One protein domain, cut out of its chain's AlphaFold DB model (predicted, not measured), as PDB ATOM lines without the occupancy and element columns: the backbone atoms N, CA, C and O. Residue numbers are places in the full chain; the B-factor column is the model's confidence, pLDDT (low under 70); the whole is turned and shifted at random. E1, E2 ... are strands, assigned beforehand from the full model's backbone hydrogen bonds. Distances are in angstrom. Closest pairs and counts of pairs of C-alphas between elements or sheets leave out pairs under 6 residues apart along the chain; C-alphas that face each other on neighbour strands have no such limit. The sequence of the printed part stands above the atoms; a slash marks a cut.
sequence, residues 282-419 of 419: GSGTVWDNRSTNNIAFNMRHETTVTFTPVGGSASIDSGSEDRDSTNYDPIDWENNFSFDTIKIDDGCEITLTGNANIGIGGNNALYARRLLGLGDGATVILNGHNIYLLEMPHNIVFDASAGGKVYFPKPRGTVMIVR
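AT A GLANCE: This is residues 282 to 419 of the 419 residues of an uncharacterized protein of Lentisphaerae bacterium (UniProt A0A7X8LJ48). With little regular structure, 49 of 138 printed residues being in named strands, the chain winds in stacked turns between two parallel, strongly twisted sheets, a sandwich of E1 E4 E6 E8 E10 face to face with E3 E5 E7 E9. It is all strand, E1 to E10 in order, with no named helix. It is compact, radius of gyration of the C-alphas 13.9 A, spanning 39 by 37 by 31 A.

IN THESE COORDINATES: E1 is residues 285 to 289, from C-alpha 285 at (19.533, 22.735, 52.367); E2 298 to 300; E3 304 to 307; E4 313 to 317, 14.0 A; E5 339 to 344, 13.3 A; E6 349 to 352; E7 364 to 373, 21.8 A; E8 378 to 381; E9 386 to 389; E10 396 to 399, ending at C-alpha 399 (17.888, 36.342, 40.778).

HOW THE PARTS SIT: Between E1 and E4, N 317 and O 287 are within hydrogen-bond range, 2.8 A. E7 bends by 92 degrees at residue 369; toward E5, N 342 and O 370 are 2.9 A apart. E2 pairs with no named strand.

THE WHOLE: The printed part has no cut. Links E4 to E5 and E6 to E7 are long. Residues 293 to 301, 359 to 361 and 410 to 419 have pLDDT under 70.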
ATOM      1  N   GLY A 282      13.449  17.326  49.219       94.56
ATOM      2  CA  GLY A 282      13.299  18.005  50.497       94.56
ATOM      3  C   GLY A 282      13.132  19.516  50.378       94.56
ATOM      4  O   GLY A 282      13.055  20.084  49.293       94.56
ATOM      5  N   SER A 283      13.110  20.154  51.540       93.44
ATOM      6  CA  SER A 283      13.133  21.605  51.719       93.44
ATOM      7  C   SER A 283      14.357  22.014  52.541       93.44
ATOM      8  O   SER A 283      14.958  21.180  53.222       93.44
ATOM      9  N   GLY A 284      14.689  23.307  52.551       94.88
ATOM     10  CA  GLY A 284      15.924  23.795  53.176       94.88
ATOM     11  C   GLY A 284      17.154  23.343  52.386       94.88
ATOM     12  O   GLY A 284      17.055  23.135  51.178       94.88
ATOM     13  N   THR A 285      18.300  23.166  53.046       94.75
ATOM     14  CA  THR A 285      19.533  22.735  52.367       94.75
ATOM     15  C   THR A 285      19.475  21.243  52.046       94.75
ATOM     16  O   THR A 285      19.771  20.401  52.893       94.75
ATOM     17  N   VAL A 286      19.065  20.912  50.819       95.56
ATOM     18  CA  VAL A 286      18.884  19.522  50.356       95.56
ATOM     19  C   VAL A 286      20.170  18.903  49.828       95.56
ATOM     20  O   VAL A 286      20.300  17.683  49.807       95.56
ATOM     21  N   TRP A 287      21.128  19.728  49.421       92.44
ATOM     22  CA  TRP A 287      22.505  19.315  49.196       92.44
ATOM     23  C   TRP A 287      23.368  20.098  50.173       92.44
ATOM     24  O   TRP A 287      23.562  21.297  49.995       92.44
ATOM     25  N   ASP A 288      23.806  19.434  51.236       90.25
ATOM     26  CA  ASP A 288      24.461  20.056  52.381       90.25
ATOM     27  C   ASP A 288      25.883  19.521  52.523       90.25
ATOM     28  O   ASP A 288      26.129  18.419  53.038       90.25
ATOM     29  N   ASN A 289      26.832  20.297  52.016       84.75
ATOM     30  CA  ASN A 289      28.234  19.990  52.166       84.75
ATOM     31  C   ASN A 289      28.783  20.639  53.443       84.75
ATOM     32  O   ASN A 289      28.949  21.847  53.526       84.75
ATOM     33  N   ARG A 290      29.116  19.814  54.439       82.06
ATOM     34  CA  ARG A 290      29.701  20.231  55.728       82.06
ATOM     35  C   ARG A 290      31.144  19.780  55.887       82.06
ATOM     36  O   ARG A 290      31.671  19.725  56.999       82.06
ATOM     37  N   SER A 291      31.745  19.318  54.800       75.62
ATOM     38  CA  SER A 291      33.118  18.851  54.836       75.62
ATOM     39  C   SER A 291      34.086  20.030  54.967       75.62
ATOM     40  O   SER A 291      33.743  21.161  54.652       75.62
ATOM     41  N   THR A 292      35.289  19.794  55.483       74.38
ATOM     42  CA  THR A 292      36.276  20.861  55.718       74.38
ATOM     43  C   THR A 292      37.634  20.470  55.155       74.38
ATOM     44  O   THR A 292      38.090  19.356  55.417       74.38
ATOM     45  N   ASN A 293      38.320  21.402  54.481       67.88
ATOM     46  CA  ASN A 293      39.687  21.235  53.962       67.88
ATOM     47  C   ASN A 293      39.853  20.021  53.026       67.88
ATOM     48  O   ASN A 293      40.864  19.309  53.086       67.88
ATOM     49  N   ASN A 294      38.864  19.750  52.171       68.25
ATOM     50  CA  ASN A 294      39.000  18.681  51.180       68.25
ATOM     51  C   ASN A 294      40.014  19.089  50.108       68.25
ATOM     52  O   ASN A 294      40.115  20.259  49.744       68.25
ATOM     53  N   ILE A 295      40.751  18.104  49.592       62.66
ATOM     54  CA  ILE A 295      41.789  18.312  48.569       62.66
ATOM     55  C   ILE A 295      41.462  17.636  47.231       62.66
ATOM     56  O   ILE A 295      42.151  17.872  46.243       62.66
ATOM     57  N   ALA A 296      40.441  16.776  47.193       62.25
ATOM     58  CA  ALA A 296      40.033  16.048  45.998       62.25
ATOM     59  C   ALA A 296      38.538  15.715  46.052       62.25
ATOM     60  O   ALA A 296      38.050  15.196  47.054       62.25
ATOM     61  N   PHE A 297      37.826  15.983  44.959       66.19
ATOM     62  CA  PHE A 297      36.404  15.677  44.809       66.19
ATOM     63  C   PHE A 297      36.062  15.490  43.328       66.19
ATOM     64  O   PHE A 297      36.537  16.250  42.486       66.19
ATOM     65  N   ASN A 298      35.216  14.523  42.969       64.06
ATOM     66  CA  ASN A 298      34.818  14.410  41.570       64.06
ATOM     67  C   ASN A 298      33.425  13.816  41.358       64.06
ATOM     68  O   ASN A 298      33.223  12.633  41.603       64.06
ATOM     69  N   MET A 299      32.499  14.595  40.800       66.81
ATOM     70  CA  MET A 299      31.303  14.055  40.149       66.81
ATOM     71  C   MET A 299      31.626  13.972  38.655       66.81
ATOM     72  O   MET A 299      31.620  14.982  37.956       66.81
ATOM     73  N   ARG A 300      32.006  12.784  38.169       57.00
ATOM     74  CA  ARG A 300      32.310  12.569  36.740       57.00
ATOM     75  C   ARG A 300      31.096  11.981  36.020       57.00
ATOM     76  O   ARG A 300      30.179  11.485  36.663       57.00
ATOM     77  N   HIS A 301      31.162  11.999  34.686       60.25
ATOM     78  CA  HIS A 301      30.356  11.193  33.754       60.25
ATOM     79  C   HIS A 301      28.837  11.275  33.961       60.25
ATOM     80  O   HIS A 301      28.285  10.580  34.805       60.25
ATOM     81  N   GLU A 302      28.177  12.145  33.187       70.00
ATOM     82  CA  GLU A 302      26.719  12.138  32.942       70.00
ATOM     83  C   GLU A 302      25.807  12.147  34.191       70.00
ATOM     84  O   GLU A 302      24.597  11.936  34.097       70.00
ATOM     85  N   THR A 303      26.363  12.455  35.369       78.44
ATOM     86  CA  THR A 303      25.621  12.522  36.628       78.44
ATOM     87  C   THR A 303      24.572  13.628  36.545       78.44
ATOM     88  O   THR A 303      24.881  14.794  36.284       78.44
ATOM     89  N   THR A 304      23.320  13.264  36.802       87.81
ATOM     90  CA  THR A 304      22.188  14.188  36.800       87.81
ATOM     91  C   THR A 304      21.664  14.362  38.216       87.81
ATOM     92  O   THR A 304      21.294  13.392  38.873       87.81
ATOM     93  N   VAL A 305      21.585  15.610  38.675       91.88
ATOM     94  CA  VAL A 305      20.910  15.977  39.924       91.88
ATOM     95  C   VAL A 305      19.653  16.766  39.581       91.88
ATOM     96  O   VAL A 305      19.726  17.836  38.984       91.88
ATOM     97  N   THR A 306      18.495  16.232  39.951       95.56
ATOM     98  CA  THR A 306      17.182  16.840  39.732       95.56
ATOM     99  C   THR A 306      16.602  17.311  41.062       95.56
ATOM    100  O   THR A 306      16.383  16.512  41.973       95.56
ATOM    101  N   PHE A 307      16.321  18.604  41.169       97.50
ATOM    102  CA  PHE A 307      15.673  19.213  42.325       97.50
ATOM    103  C   PHE A 307      14.158  19.266  42.109       97.50
ATOM    104  O   PHE A 307      13.699  19.914  41.177       97.50
ATOM    105  N   THR A 308      13.397  18.593  42.976       96.31
ATOM    106  CA  THR A 308      11.917  18.517  42.980       96.31
ATOM    107  C   THR A 308      11.399  18.845  44.395       96.31
ATOM    108  O   THR A 308      10.739  18.020  45.037       96.31
ATOM    109  N   PRO A 309      11.765  19.999  44.979       95.44
ATOM    110  CA  PRO A 309      11.382  20.311  46.351       95.44
ATOM    111  C   PRO A 309       9.858  20.290  46.503       95.44
ATOM    112  O   PRO A 309       9.151  21.031  45.826       95.44
ATOM    113  N   VAL A 310       9.330  19.466  47.415       89.31
ATOM    114  CA  VAL A 310       7.871  19.325  47.618       89.31
ATOM    115  C   VAL A 310       7.218  20.656  48.019       89.31
ATOM    116  O   VAL A 310       6.058  20.899  47.704       89.31
ATOM    117  N   GLY A 311       7.967  21.537  48.688       89.62
ATOM    118  CA  GLY A 311       7.528  22.889  49.049       89.62
ATOM    119  C   GLY A 311       7.762  23.954  47.972       89.62
ATOM    120  O   GLY A 311       7.575  25.131  48.261       89.62
ATOM    121  N   GLY A 312       8.223  23.575  46.775       95.56
ATOM    122  CA  GLY A 312       8.571  24.492  45.687       95.56
ATOM    123  C   GLY A 312       9.924  25.191  45.847       95.56
ATOM    124  O   GLY A 312      10.398  25.805  44.900       95.56
ATOM    125  N   SER A 313      10.589  25.081  47.001       96.94
ATOM    126  CA  SER A 313      11.906  25.685  47.203       96.94
ATOM    127  C   SER A 313      12.855  24.856  48.064       96.94
ATOM    128  O   SER A 313      12.453  24.108  48.963       96.94
ATOM    129  N   ALA A 314      14.147  25.000  47.774       98.06
ATOM    130  CA  ALA A 314      15.246  24.415  48.533       98.06
ATOM    131  C   ALA A 314      16.532  25.241  48.360       98.06
ATOM    132  O   ALA A 314      16.580  26.215  47.613       98.06
ATOM    133  N   SER A 315      17.593  24.845  49.052       97.25
ATOM    134  CA  SER A 315      18.925  25.418  48.914       97.25
ATOM    135  C   SER A 315      19.991  24.355  48.671       97.25
ATOM    136  O   SER A 315      19.840  23.183  49.032       97.25
ATOM    137  N   ILE A 316      21.088  24.789  48.057       94.94
ATOM    138  CA  ILE A 316      22.284  23.989  47.800       94.94
ATOM    139  C   ILE A 316      23.506  24.682  48.399       94.94
ATOM    140  O   ILE A 316      23.790  25.844  48.108       94.94
ATOM    141  N   ASP A 317      24.238  23.927  49.209       92.19
ATOM    142  CA  ASP A 317      25.610  24.201  49.612       92.19
ATOM    143  C   ASP A 317      26.530  23.216  48.882       92.19
ATOM    144  O   ASP A 317      26.769  22.100  49.346       92.19
ATOM    145  N   SER A 318      27.003  23.599  47.694       86.69
ATOM    146  CA  SER A 318      27.942  22.786  46.907       86.69
ATOM    147  C   SER A 318      29.261  22.551  47.650       86.69
ATOM    148  O   SER A 318      29.850  21.475  47.526       86.69
ATOM    149  N   GLY A 319      29.718  23.522  48.446       86.56
ATOM    150  CA  GLY A 319      31.048  23.545  49.049       86.56
ATOM    151  C   GLY A 319      32.190  23.787  48.054       86.56
ATOM    152  O   GLY A 319      33.349  23.545  48.403       86.56
ATOM    153  N   SER A 320      31.891  24.223  46.826       87.62
ATOM    154  CA  SER A 320      32.900  24.541  45.811       87.62
ATOM    155  C   SER A 320      33.639  25.828  46.162       87.62
ATOM    156  O   SER A 320      33.068  26.781  46.682       87.62
ATOM    157  N   GLU A 321      34.912  25.890  45.806       88.38
ATOM    158  CA  GLU A 321      35.689  27.120  45.836       88.38
ATOM    159  C   GLU A 321      35.364  27.986  44.615       88.38
ATOM    160  O   GLU A 321      35.365  27.514  43.472       88.38
ATOM    161  N   ASP A 322      35.109  29.273  44.844       89.50
ATOM    162  CA  ASP A 322      35.022  30.256  43.770       89.50
ATOM    163  C   ASP A 322      36.409  30.548  43.169       89.50
ATOM    164  O   ASP A 322      37.133  31.433  43.621       89.50
ATOM    165  N   ARG A 323      36.782  29.778  42.142       88.25
ATOM    166  CA  ARG A 323      38.055  29.895  41.410       88.25
ATOM    167  C   ARG A 323      38.085  30.979  40.324       88.25
ATOM    168  O   ARG A 323      39.075  31.071  39.609       88.25
ATOM    169  N   ASP A 324      37.033  31.793  40.188       86.38
ATOM    170  CA  ASP A 324      36.946  32.852  39.165       86.38
ATOM    171  C   ASP A 324      37.193  32.350  37.724       86.38
ATOM    172  O   ASP A 324      37.898  32.979  36.929       86.38
ATOM    173  N   SER A 325      36.604  31.196  37.370       84.25
ATOM    174  CA  SER A 325      36.817  30.512  36.081       84.25
ATOM    175  C   SER A 325      36.125  31.199  34.892       84.25
ATOM    176  O   SER A 325      35.223  30.680  34.233       84.25
ATOM    177  N   THR A 326      36.539  32.428  34.600       81.38
ATOM    178  CA  THR A 326      36.003  33.246  33.501       81.38
ATOM    179  C   THR A 326      36.549  32.847  32.126       81.38
ATOM    180  O   THR A 326      35.983  33.228  31.099       81.38
ATOM    181  N   ASN A 327      37.631  32.065  32.095       82.31
ATOM    182  CA  ASN A 327      38.224  31.468  30.897       82.31
ATOM    183  C   ASN A 327      37.665  30.069  30.572       82.31
ATOM    184  O   ASN A 327      38.005  29.536  29.515       82.31
ATOM    185  N   TYR A 328      36.806  29.508  31.433       81.88
ATOM    186  CA  TYR A 328      36.243  28.161  31.309       81.88
ATOM    187  C   TYR A 328      37.315  27.061  31.248       81.88
ATOM    188  O   TYR A 328      37.192  26.127  30.453       81.88
ATOM    189  N   ASP A 329      38.383  27.179  32.045       82.62
ATOM    190  CA  ASP A 329      39.399  26.129  32.137       82.62
ATOM    191  C   ASP A 329      38.786  24.869  32.778       82.62
ATOM    192  O   ASP A 329      38.320  24.927  33.920       82.62
ATOM    193  N   PRO A 330      38.769  23.710  32.088       78.19
ATOM    194  CA  PRO A 330      38.235  22.475  32.654       78.19
ATOM    195  C   PRO A 330      38.861  22.088  34.001       78.19
ATOM    196  O   PRO A 330      38.198  21.423  34.798       78.19
ATOM    197  N   ILE A 331      40.097  22.522  34.283       82.06
ATOM    198  CA  ILE A 331      40.767  22.248  35.559       82.06
ATOM    199  C   ILE A 331      40.050  22.881  36.762       82.06
ATOM    200  O   ILE A 331      40.147  22.367  37.876       82.06
ATOM    201  N   ASP A 332      39.271  23.944  36.551       84.38
ATOM    202  CA  ASP A 332      38.532  24.621  37.620       84.38
ATOM    203  C   ASP A 332      37.295  23.834  38.074       84.38
ATOM    204  O   ASP A 332      36.841  23.991  39.210       84.38
ATOM    205  N   TRP A 333      36.782  22.938  37.222       84.94
ATOM    206  CA  TRP A 333      35.744  21.969  37.580       84.94
ATOM    207  C   TRP A 333      36.341  20.747  38.283       84.94
ATOM    208  O   TRP A 333      35.660  20.101  39.086       84.94
ATOM    209  N   GLU A 334      37.604  20.409  38.018       81.44
ATOM    210  CA  GLU A 334      38.262  19.279  38.664       81.44
ATOM    211  C   GLU A 334      38.511  19.558  40.151       81.44
ATOM    212  O   GLU A 334      39.018  20.613  40.540       81.44
ATOM    213  N   ASN A 335      38.181  18.591  41.016       77.88
ATOM    214  CA  ASN A 335      38.386  18.725  42.460       77.88
ATOM    215  C   ASN A 335      37.703  19.959  43.059       77.88
ATOM    216  O   ASN A 335      38.274  20.582  43.950       77.88
ATOM    217  N   ASN A 336      36.507  20.313  42.562       81.44
ATOM    218  CA  ASN A 336      35.795  21.524  42.979       81.44
ATOM    219  C   ASN A 336      34.285  21.368  43.242       81.44
ATOM    220  O   ASN A 336      33.519  22.293  42.996       81.44
ATOM    221  N   PHE A 337      33.814  20.199  43.691       82.44
ATOM    222  CA  PHE A 337      32.371  19.970  43.916       82.44
ATOM    223  C   PHE A 337      31.479  20.339  42.711       82.44
ATOM    224  O   PHE A 337      30.370  20.838  42.870       82.44
ATOM    225  N   SER A 338      31.978  20.109  41.492       85.31
ATOM    226  CA  SER A 338      31.310  20.503  40.253       85.31
ATOM    227  C   SER A 338      30.348  19.432  39.746       85.31
ATOM    228  O   SER A 338      30.629  18.242  39.853       85.31
ATOM    229  N   PHE A 339      29.209  19.849  39.199       87.38
ATOM    230  CA  PHE A 339      28.146  18.975  38.705       87.38
ATOM    231  C   PHE A 339      28.245  18.787  37.190       87.38
ATOM    232  O   PHE A 339      28.653  19.694  36.466       87.38
ATOM    233  N   ASP A 340      27.812  17.637  36.675       87.75
ATOM    234  CA  ASP A 340      27.626  17.509  35.230       87.75
ATOM    235  C   ASP A 340      26.310  18.183  34.822       87.75
ATOM    236  O   ASP A 340      26.318  19.300  34.304       87.75
ATOM    237  N   THR A 341      25.166  17.578  35.144       91.19
ATOM    238  CA  THR A 341      23.855  18.148  34.816       91.19
ATOM    239  C   THR A 341      23.032  18.428  36.068       91.19
ATOM    240  O   THR A 341      22.792  17.536  36.880       91.19
ATOM    241  N   ILE A 342      22.527  19.657  36.186       94.88
ATOM    242  CA  ILE A 342      21.506  20.035  37.166       94.88
ATOM    243  C   ILE A 342      20.187  20.308  36.444       94.88
ATOM    244  O   ILE A 342      20.139  21.070  35.476       94.88
ATOM    245  N   LYS A 343      19.111  19.702  36.944       96.94
ATOM    246  CA  LYS A 343      17.726  19.970  36.548       96.94
ATOM    247  C   LYS A 343      16.955  20.524  37.739       96.94
ATOM    248  O   LYS A 343      17.115  20.027  38.850       96.94
ATOM    249  N   ILE A 344      16.105  21.512  37.513       98.00
ATOM    250  CA  ILE A 344      15.217  22.068  38.537       98.00
ATOM    251  C   ILE A 344      13.792  21.956  38.014       98.00
ATOM    252  O   ILE A 344      13.528  22.343  36.875       98.00
ATOM    253  N   ASP A 345      12.914  21.359  38.815       97.12
ATOM    254  CA  ASP A 345      11.531  21.108  38.430       97.12
ATOM    255  C   ASP A 345      10.756  22.409  38.197       97.12
ATOM    256  O   ASP A 345      11.154  23.488  38.646       97.12
ATOM    257  N   ASP A 346       9.664  22.296  37.452       96.19
ATOM    258  CA  ASP A 346       8.872  23.442  37.013       96.19
ATOM    259  C   ASP A 346       8.379  24.293  38.196       96.19
ATOM    260  O   ASP A 346       7.909  23.773  39.212       96.19
ATOM    261  N   GLY A 347       8.524  25.613  38.083       95.06
ATOM    262  CA  GLY A 347       8.133  26.584  39.105       95.06
ATOM    263  C   GLY A 347       8.948  26.543  40.402       95.06
ATOM    264  O   GLY A 347       8.605  27.265  41.338       95.06
ATOM    265  N   CYS A 348      10.001  25.723  40.490       97.69
ATOM    266  CA  CYS A 348      10.792  25.599  41.711       97.69
ATOM    267  C   CYS A 348      11.891  26.665  41.828       97.69
ATOM    268  O   CYS A 348      12.449  27.144  40.837       97.69
ATOM    269  N   GLU A 349      12.248  26.988  43.071       97.44
ATOM    270  CA  GLU A 349      13.301  27.943  43.417       97.44
ATOM    271  C   GLU A 349      14.454  27.258  44.157       97.44
ATOM    272  O   GLU A 349      14.243  26.552  45.147       97.44
ATOM    273  N   ILE A 350      15.687  27.489  43.701       98.12
ATOM    274  CA  ILE A 350      16.896  26.976  44.352       98.12
ATOM    275  C   ILE A 350      17.807  28.123  44.770       98.12
ATOM    276  O   ILE A 350      18.296  28.882  43.935       98.12
ATOM    277  N   THR A 351      18.077  28.213  46.068       97.56
ATOM    278  CA  THR A 351      18.968  29.228  46.642       97.56
ATOM    279  C   THR A 351      20.373  28.678  46.839       97.56
ATOM    280  O   THR A 351      20.560  27.623  47.451       97.56
ATOM    281  N   LEU A 352      21.380  29.413  46.372       96.31
ATOM    282  CA  LEU A 352      22.773  29.110  46.687       96.31
ATOM    283  C   LEU A 352      23.094  29.572  48.113       96.31
ATOM    284  O   LEU A 352      22.707  30.662  48.538       96.31
ATOM    285  N   THR A 353      23.777  28.727  48.876       94.25
ATOM    286  CA  THR A 353      24.173  29.027  50.256       94.25
ATOM    287  C   THR A 353      25.516  28.376  50.577       94.25
ATOM    288  O   THR A 353      26.079  27.653  49.755       94.25
ATOM    289  N   GLY A 354      26.016  28.609  51.789       88.88
ATOM    290  CA  GLY A 354      27.174  27.902  52.328       88.88
ATOM    291  C   GLY A 354      28.511  28.575  52.055       88.88
ATOM    292  O   GLY A 354      28.577  29.709  51.582       88.88
ATOM    293  N   ASN A 355      29.590  27.869  52.389       85.56
ATOM    294  CA  ASN A 355      30.968  28.339  52.234       85.56
ATOM    295  C   ASN A 355      31.775  27.344  51.401       85.56
ATOM    296  O   ASN A 355      31.425  26.172  51.314       85.56
ATOM    297  N   ALA A 356      32.881  27.801  50.812       83.06
ATOM    298  CA  ALA A 356      33.805  26.881  50.167       83.06
ATOM    299  C   ALA A 356      34.415  25.930  51.207       83.06
ATOM    300  O   ALA A 356      34.913  26.355  52.251       83.06
ATOM    301  N   ASN A 357      34.421  24.643  50.874       76.62
ATOM    302  CA  ASN A 357      34.847  23.552  51.751       76.62
ATOM    303  C   ASN A 357      36.147  22.882  51.269       76.62
ATOM    304  O   ASN A 357      36.533  21.802  51.736       76.62
ATOM    305  N   ILE A 358      36.827  23.522  50.317       72.25
ATOM    306  CA  ILE A 358      38.100  23.105  49.725       72.25
ATOM    307  C   ILE A 358      39.204  24.058  50.177       72.25
ATOM    308  O   ILE A 358      38.971  25.250  50.382       72.25
ATOM    309  N   GLY A 359      40.420  23.527  50.330       68.00
ATOM    310  CA  GLY A 359      41.604  24.347  50.583       68.00
ATOM    311  C   GLY A 359      41.512  25.131  51.895       68.00
ATOM    312  O   GLY A 359      41.261  24.542  52.942       68.00
ATOM    313  N   ILE A 360      41.749  26.445  51.836       66.06
ATOM    314  CA  ILE A 360      41.705  27.361  52.993       66.06
ATOM    315  C   ILE A 360      40.307  27.959  53.250       66.06
ATOM    316  O   ILE A 360      40.169  28.838  54.103       66.06
ATOM    317  N   GLY A 361      39.281  27.492  52.529       68.06
ATOM    318  CA  GLY A 361      37.936  28.067  52.535       68.06
ATOM    319  C   GLY A 361      37.814  29.317  51.656       68.06
ATOM    320  O   GLY A 361      38.738  29.679  50.932       68.06
ATOM    321  N   GLY A 362      36.656  29.977  51.702       76.38
ATOM    322  CA  GLY A 362      36.350  31.135  50.856       76.38
ATOM    323  C   GLY A 362      34.873  31.222  50.479       76.38
ATOM    324  O   GLY A 362      34.025  30.554  51.080       76.38
ATOM    325  N   ASN A 363      34.569  32.044  49.474       79.56
ATOM    326  CA  ASN A 363      33.215  32.165  48.941       79.56
ATOM    327  C   ASN A 363      32.819  30.881  48.207       79.56
ATOM    328  O   ASN A 363      33.582  30.380  47.380       79.56
ATOM    329  N   ASN A 364      31.616  30.380  48.496       84.44
ATOM    330  CA  ASN A 364      31.042  29.276  47.741       84.44
ATOM    331  C   ASN A 364      30.613  29.740  46.339       84.44
ATOM    332  O   ASN A 364      30.120  30.862  46.176       84.44
ATOM    333  N   ALA A 365      30.738  28.858  45.353       90.50
ATOM    334  CA  ALA A 365      30.203  29.039  44.007       90.50
ATOM    335  C   ALA A 365      29.540  27.745  43.511       90.50
ATOM    336  O   ALA A 365      29.750  26.665  44.059       90.50
ATOM    337  N   LEU A 366      28.734  27.831  42.455       93.06
ATOM    338  CA  LEU A 366      28.173  26.657  41.789       93.06
ATOM    339  C   LEU A 366      28.893  26.415  40.461       93.06
ATOM    340  O   LEU A 366      28.827  27.245  39.558       93.06
ATOM    341  N   TYR A 367      29.527  25.254  40.324       91.62
ATOM    342  CA  TYR A 367      30.122  24.797  39.068       91.62
ATOM    343  C   TYR A 367      29.257  23.688  38.479       91.62
ATOM    344  O   TYR A 367      29.040  22.672  39.137       91.62
ATOM    345  N   ALA A 368      28.774  23.847  37.248       91.31
ATOM    346  CA  ALA A 368      28.057  22.786  36.542       91.31
ATOM    347  C   ALA A 368      28.426  22.749  35.052       91.31
ATOM    348  O   ALA A 368      28.884  23.751  34.511       91.31
ATOM    349  N   ARG A 369      28.238  21.629  34.344       90.12
ATOM    350  CA  ARG A 369      28.273  21.662  32.870       90.12
ATOM    351  C   ARG A 369      26.975  22.265  32.345       90.12
ATOM    352  O   ARG A 369      27.019  23.212  31.565       90.12
ATOM    353  N   ARG A 370      25.836  21.730  32.794       92.06
ATOM    354  CA  ARG A 370      24.483  22.092  32.346       92.06
ATOM    355  C   ARG A 370      23.589  22.457  33.519       92.06
ATOM    356  O   ARG A 370      23.595  21.774  34.540       92.06
ATOM    357  N   LEU A 371      22.758  23.475  33.319       95.44
ATOM    358  CA  LEU A 371      21.720  23.889  34.257       95.44
ATOM    359  C   LEU A 371      20.406  24.112  33.498       95.44
ATOM    360  O   LEU A 371      20.347  24.939  32.584       95.44
ATOM    361  N   LEU A 372      19.378  23.343  33.850       96.38
ATOM    362  CA  LEU A 372      18.136  23.228  33.089       96.38
ATOM    363  C   LEU A 372      16.918  23.409  34.004       96.38
ATOM    364  O   LEU A 372      16.765  22.669  34.973       96.38
ATOM    365  N   GLY A 373      16.029  24.339  33.673       96.06
ATOM    366  CA  GLY A 373      14.682  24.398  34.237       96.06
ATOM    367  C   GLY A 373      13.733  23.521  33.426       96.06
ATOM    368  O   GLY A 373      13.780  23.518  32.189       96.06
ATOM    369  N   LEU A 374      12.901  22.744  34.108       93.75
ATOM    370  CA  LEU A 374      11.849  21.939  33.488       93.75
ATOM    371  C   LEU A 374      10.580  22.787  33.280       93.75
ATOM    372  O   LEU A 374      10.477  23.883  33.818       93.75
ATOM    373  N   GLY A 375       9.638  22.295  32.467       91.44
ATOM    374  CA  GLY A 375       8.336  22.944  32.255       91.44
ATOM    375  C   GLY A 375       8.422  24.391  31.754       91.44
ATOM    376  O   GLY A 375       9.097  24.658  30.758       91.44
ATOM    377  N   ASP A 376       7.738  25.299  32.446       87.94
ATOM    378  CA  ASP A 376       7.694  26.743  32.181       87.94
ATOM    379  C   ASP A 376       8.893  27.498  32.784       87.94
ATOM    380  O   ASP A 376       9.116  28.671  32.470       87.94
ATOM    381  N   GLY A 377       9.707  26.817  33.591       90.88
ATOM    382  CA  GLY A 377      11.021  27.269  34.037       90.88
ATOM    383  C   GLY A 377      11.198  27.228  35.543       90.88
ATOM    384  O   GLY A 377      10.280  26.944  36.302       90.88
ATOM    385  N   ALA A 378      12.419  27.524  35.976       96.69
ATOM    386  CA  ALA A 378      12.784  27.547  37.387       96.69
ATOM    387  C   ALA A 378      13.627  28.777  37.728       96.69
ATOM    388  O   ALA A 378      14.219  29.410  36.845       96.69
ATOM    389  N   THR A 379      13.715  29.096  39.016       97.44
ATOM    390  CA  THR A 379      14.502  30.228  39.514       97.44
ATOM    391  C   THR A 379      15.717  29.736  40.289       97.44
ATOM    392  O   THR A 379      15.618  28.843  41.130       97.44
ATOM    393  N   VAL A 380      16.870  30.358  40.051       97.88
ATOM    394  CA  VAL A 380      18.059  30.207  40.896       97.88
ATOM    395  C   VAL A 380      18.374  31.540  41.559       97.88
ATOM    396  O   VAL A 380      18.644  32.531  40.877       97.88
ATOM    397  N   ILE A 381      18.360  31.551  42.890       97.31
ATOM    398  CA  ILE A 381      18.693  32.716  43.710       97.31
ATOM    399  C   ILE A 381      20.178  32.642  44.047       97.31
ATOM    400  O   ILE A 381      20.624  31.735  44.753       97.31
ATOM    401  N   LEU A 382      20.950  33.602  43.535       95.62
ATOM    402  CA  LEU A 382      22.407  33.590  43.658       95.62
ATOM    403  C   LEU A 382      22.864  33.889  45.080       95.62
ATOM    404  O   LEU A 382      23.875  33.348  45.505       95.62
ATOM    405  N   ASN A 383      22.137  34.740  45.809       95.25
ATOM    406  CA  ASN A 383      22.414  35.043  47.216       95.25
ATOM    407  C   ASN A 383      23.890  35.428  47.489       95.25
ATOM    408  O   ASN A 383      24.484  35.011  48.478       95.25
ATOM    409  N   GLY A 384      24.510  36.189  46.579       92.62
ATOM    410  CA  GLY A 384      25.918  36.591  46.686       92.62
ATOM    411  C   GLY A 384      26.930  35.600  46.094       92.62
ATOM    412  O   GLY A 384      28.113  35.928  46.026       92.62
ATOM    413  N   HIS A 385      26.491  34.430  45.627       94.00
ATOM    414  CA  HIS A 385      27.340  33.380  45.063       94.00
ATOM    415  C   HIS A 385      27.449  33.463  43.536       94.00
ATOM    416  O   HIS A 385      26.512  33.858  42.837       94.00
ATOM    417  N   ASN A 386      28.602  33.055  43.003       93.62
ATOM    418  CA  ASN A 386      28.830  32.967  41.563       93.62
ATOM    419  C   ASN A 386      28.434  31.591  41.008       93.62
ATOM    420  O   ASN A 386      28.489  30.581  41.709       93.62
ATOM    421  N   ILE A 387      28.060  31.553  39.729       94.25
ATOM    422  CA  ILE A 387      27.752  30.332  38.979       94.25
ATOM    423  C   ILE A 387      28.636  30.277  37.734       94.25
ATOM    424  O   ILE A 387      28.687  31.244  36.974       94.25
ATOM    425  N   TYR A 388      29.260  29.129  37.488       93.12
ATOM    426  CA  TYR A 388      30.063  28.852  36.302       93.12
ATOM    427  C   TYR A 388      29.478  27.649  35.565       93.12
ATOM    428  O   TYR A 388      29.347  26.561  36.135       93.12
ATOM    429  N   LEU A 389      29.117  27.845  34.296       91.94
ATOM    430  CA  LEU A 389      28.548  26.816  33.429       91.94
ATOM    431  C   LEU A 389      29.424  26.599  32.194       91.94
ATOM    432  O   LEU A 389      29.934  27.557  31.617       91.94
ATOM    433  N   LEU A 390      29.558  25.346  31.757       88.88
ATOM    434  CA  LEU A 390      30.245  25.011  30.497       88.88
ATOM    435  C   LEU A 390      29.314  25.059  29.279       88.88
ATOM    436  O   LEU A 390      29.782  25.083  28.144       88.88
ATOM    437  N   GLU A 391      28.002  25.078  29.497       89.12
ATOM    438  CA  GLU A 391      26.979  25.203  28.462       89.12
ATOM    439  C   GLU A 391      25.975  26.305  28.836       89.12
ATOM    440  O   GLU A 391      25.857  26.713  29.992       89.12
ATOM    441  N   MET A 392      25.248  26.819  27.841       89.38
ATOM    442  CA  MET A 392      24.233  27.847  28.072       89.38
ATOM    443  C   MET A 392      23.075  27.278  28.919       89.38
ATOM    444  O   MET A 392      22.547  26.222  28.561       89.38
ATOM    445  N   PRO A 393      22.644  27.954  30.005       92.31
ATOM    446  CA  PRO A 393      21.511  27.489  30.798       92.31
ATOM    447  C   PRO A 393      20.214  27.571  29.987       92.31
ATOM    448  O   PRO A 393      20.041  28.460  29.148       92.31
ATOM    449  N   HIS A 394      19.285  26.657  30.257       92.62
ATOM    450  CA  HIS A 394      18.008  26.578  29.551       92.62
ATOM    451  C   HIS A 394      16.848  26.741  30.526       92.62
ATOM    452  O   HIS A 394      16.766  25.992  31.494       92.62
ATOM    453  N   ASN A 395      15.930  27.665  30.231       94.00
ATOM    454  CA  ASN A 395      14.687  27.859  30.986       94.00
ATOM    455  C   ASN A 395      14.892  28.144  32.490       94.00
ATOM    456  O   ASN A 395      14.162  27.656  33.348       94.00
ATOM    457  N   ILE A 396      15.931  28.922  32.800       95.25
ATOM    458  CA  ILE A 396      16.265  29.359  34.157       95.25
ATOM    459  C   ILE A 396      16.186  30.879  34.226       95.25
ATOM    460  O   ILE A 396      16.716  31.575  33.356       95.25
ATOM    461  N   VAL A 397      15.578  31.384  35.294       95.38
ATOM    462  CA  VAL A 397      15.685  32.778  35.724       95.38
ATOM    463  C   VAL A 397      16.721  32.859  36.839       95.38
ATOM    464  O   VAL A 397      16.678  32.090  37.795       95.38
ATOM    465  N   PHE A 398      17.650  33.803  36.727       96.50
ATOM    466  CA  PHE A 398      18.622  34.084  37.779       96.50
ATOM    467  C   PHE A 398      18.206  35.341  38.539       96.50
ATOM    468  O   PHE A 398      18.029  36.393  37.917       96.50
ATOM    469  N   ASP A 399      18.074  35.220  39.858       96.25
ATOM    470  CA  ASP A 399      17.888  36.342  40.778       96.25
ATOM    471  C   ASP A 399      19.238  36.694  41.410       96.25
ATOM    472  O   ASP A 399      19.779  35.950  42.237       96.25
ATOM    473  N   ALA A 400      19.790  37.831  40.983       94.12
ATOM    474  CA  ALA A 400      21.062  38.360  41.466       94.12
ATOM    475  C   ALA A 400      20.878  39.577  42.393       94.12
ATOM    476  O   ALA A 400      21.832  40.323  42.624       94.12
ATOM    477  N   SER A 401      19.674  39.798  42.931       93.88
ATOM    478  CA  SER A 401      19.343  40.971  43.758       93.88
ATOM    479  C   SER A 401      20.208  41.097  45.019       93.88
ATOM    480  O   SER A 401      20.550  42.205  45.433       93.88
ATOM    481  N   ALA A 402      20.626  39.965  45.589       92.19
ATOM    482  CA  ALA A 402      21.553  39.879  46.719       92.19
ATOM    483  C   ALA A 402      23.039  39.782  46.297       92.19
ATOM    484  O   ALA A 402      23.912  39.557  47.134       92.19
ATOM    485  N   GLY A 403      23.343  39.965  45.010       90.94
ATOM    486  CA  GLY A 403      24.680  39.837  44.435       90.94
ATOM    487  C   GLY A 403      24.969  38.454  43.845       90.94
ATOM    488  O   GLY A 403      24.136  37.548  43.880       90.94
ATOM    489  N   GLY A 404      26.184  38.308  43.306       91.62
ATOM    490  CA  GLY A 404      26.620  37.144  42.529       91.62
ATOM    491  C   GLY A 404      26.565  37.382  41.016       91.62
ATOM    492  O   GLY A 404      25.985  38.359  40.534       91.62
ATOM    493  N   LYS A 405      27.222  36.510  40.248       92.12
ATOM    494  CA  LYS A 405      27.280  36.559  38.780       92.12
ATOM    495  C   LYS A 405      27.168  35.163  38.176       92.12
ATOM    496  O   LYS A 405      27.552  34.177  38.792       92.12
ATOM    497  N   VAL A 406      26.689  35.101  36.935       92.69
ATOM    498  CA  VAL A 406      26.602  33.862  36.148       92.69
ATOM    499  C   VAL A 406      27.524  33.964  34.937       92.69
ATOM    500  O   VAL A 406      27.402  34.896  34.137       92.69
ATOM    501  N   TYR A 407      28.412  32.988  34.783       91.31
ATOM    502  CA  TYR A 407      29.369  32.872  33.687       91.31
ATOM    503  C   TYR A 407      29.086  31.611  32.877       91.31
ATOM    504  O   TYR A 407      28.901  30.534  33.434       91.31
ATOM    505  N   PHE A 408      29.029  31.751  31.555       88.38
ATOM    506  CA  PHE A 408      28.807  30.652  30.618       88.38
ATOM    507  C   PHE A 408      29.230  31.078  29.205       88.38
ATOM    508  O   PHE A 408      29.133  32.271  28.871       88.38
ATOM    509  N   PRO A 409      29.652  30.141  28.338       81.56
ATOM    510  CA  PRO A 409      29.968  30.468  26.960       81.56
ATOM    511  C   PRO A 409      28.703  30.959  26.248       81.56
ATOM    512  O   PRO A 409      27.772  30.198  25.989       81.56
ATOM    513  N   LYS A 410      28.643  32.257  25.935       69.50
ATOM    514  CA  LYS A 410      27.530  32.839  25.176       69.50
ATOM    515  C   LYS A 410      27.656  32.467  23.696       69.50
ATOM    516  O   LYS A 410      28.644  32.862  23.068       69.50
ATOM    517  N   PRO A 411      26.644  31.832  23.077       58.41
ATOM    518  CA  PRO A 411      26.486  31.925  21.634       58.41
ATOM    519  C   PRO A 411      26.314  33.403  21.259       58.41
ATOM    520  O   PRO A 411      25.686  34.176  21.990       58.41
ATOM    521  N   ARG A 412      26.860  33.831  20.116       44.56
ATOM    522  CA  ARG A 412      26.589  35.186  19.612       44.56
ATOM    523  C   ARG A 412      25.075  35.344  19.406       44.56
ATOM    524  O   ARG A 412      24.508  34.642  18.580       44.56
ATOM    525  N   GLY A 413      24.456  36.292  20.114       42.69
ATOM    526  CA  GLY A 413      23.081  36.739  19.854       42.69
ATOM    527  C   GLY A 413      22.002  36.341  20.866       42.69
ATOM    528  O   GLY A 413      20.863  36.762  20.681       42.69
ATOM    529  N   THR A 414      22.307  35.597  21.934       46.00
ATOM    530  CA  THR A 414      21.274  35.204  22.912       46.00
ATOM    531  C   THR A 414      21.106  36.233  24.037       46.00
ATOM    532  O   THR A 414      22.075  36.617  24.697       46.00
ATOM    533  N   VAL A 415      19.863  36.670  24.269       46.34
ATOM    534  CA  VAL A 415      19.458  37.541  25.384       46.34
ATOM    535  C   VAL A 415      19.000  36.647  26.536       46.34
ATOM    536  O   VAL A 415      18.083  35.852  26.356       46.34
ATOM    537  N   MET A 416      19.623  36.773  27.710       54.66
ATOM    538  CA  MET A 416      19.089  36.203  28.951       54.66
ATOM    539  C   MET A 416      18.455  37.298  29.797       54.66
ATOM    540  O   MET A 416      18.970  38.415  29.859       54.66
ATOM    541  N   ILE A 417      17.367  36.945  30.477       55.09
ATOM    542  CA  ILE A 417      16.725  37.791  31.478       55.09
ATOM    543  C   ILE A 417      17.414  37.504  32.818       55.09
ATOM    544  O   ILE A 417      17.193  36.458  33.418       55.09
ATOM    545  N   VAL A 418      18.274  38.422  33.257       54.53
ATOM    546  CA  VAL A 418      18.766  38.491  34.643       54.53
ATOM    547  C   VAL A 418      17.898  39.535  35.336       54.53
ATOM    548  O   VAL A 418      17.756  40.634  34.791       54.53
ATOM    549  N   ARG A 419      17.257  39.176  36.451       51.94
ATOM    550  CA  ARG A 419      16.444  40.113  37.238       51.94
ATOM    551  C   ARG A 419      17.223  40.643  38.428       51.94
ATOM    552  O   ARG A 419      17.996  39.856  39.024       51.94
TER     553      ARG A 419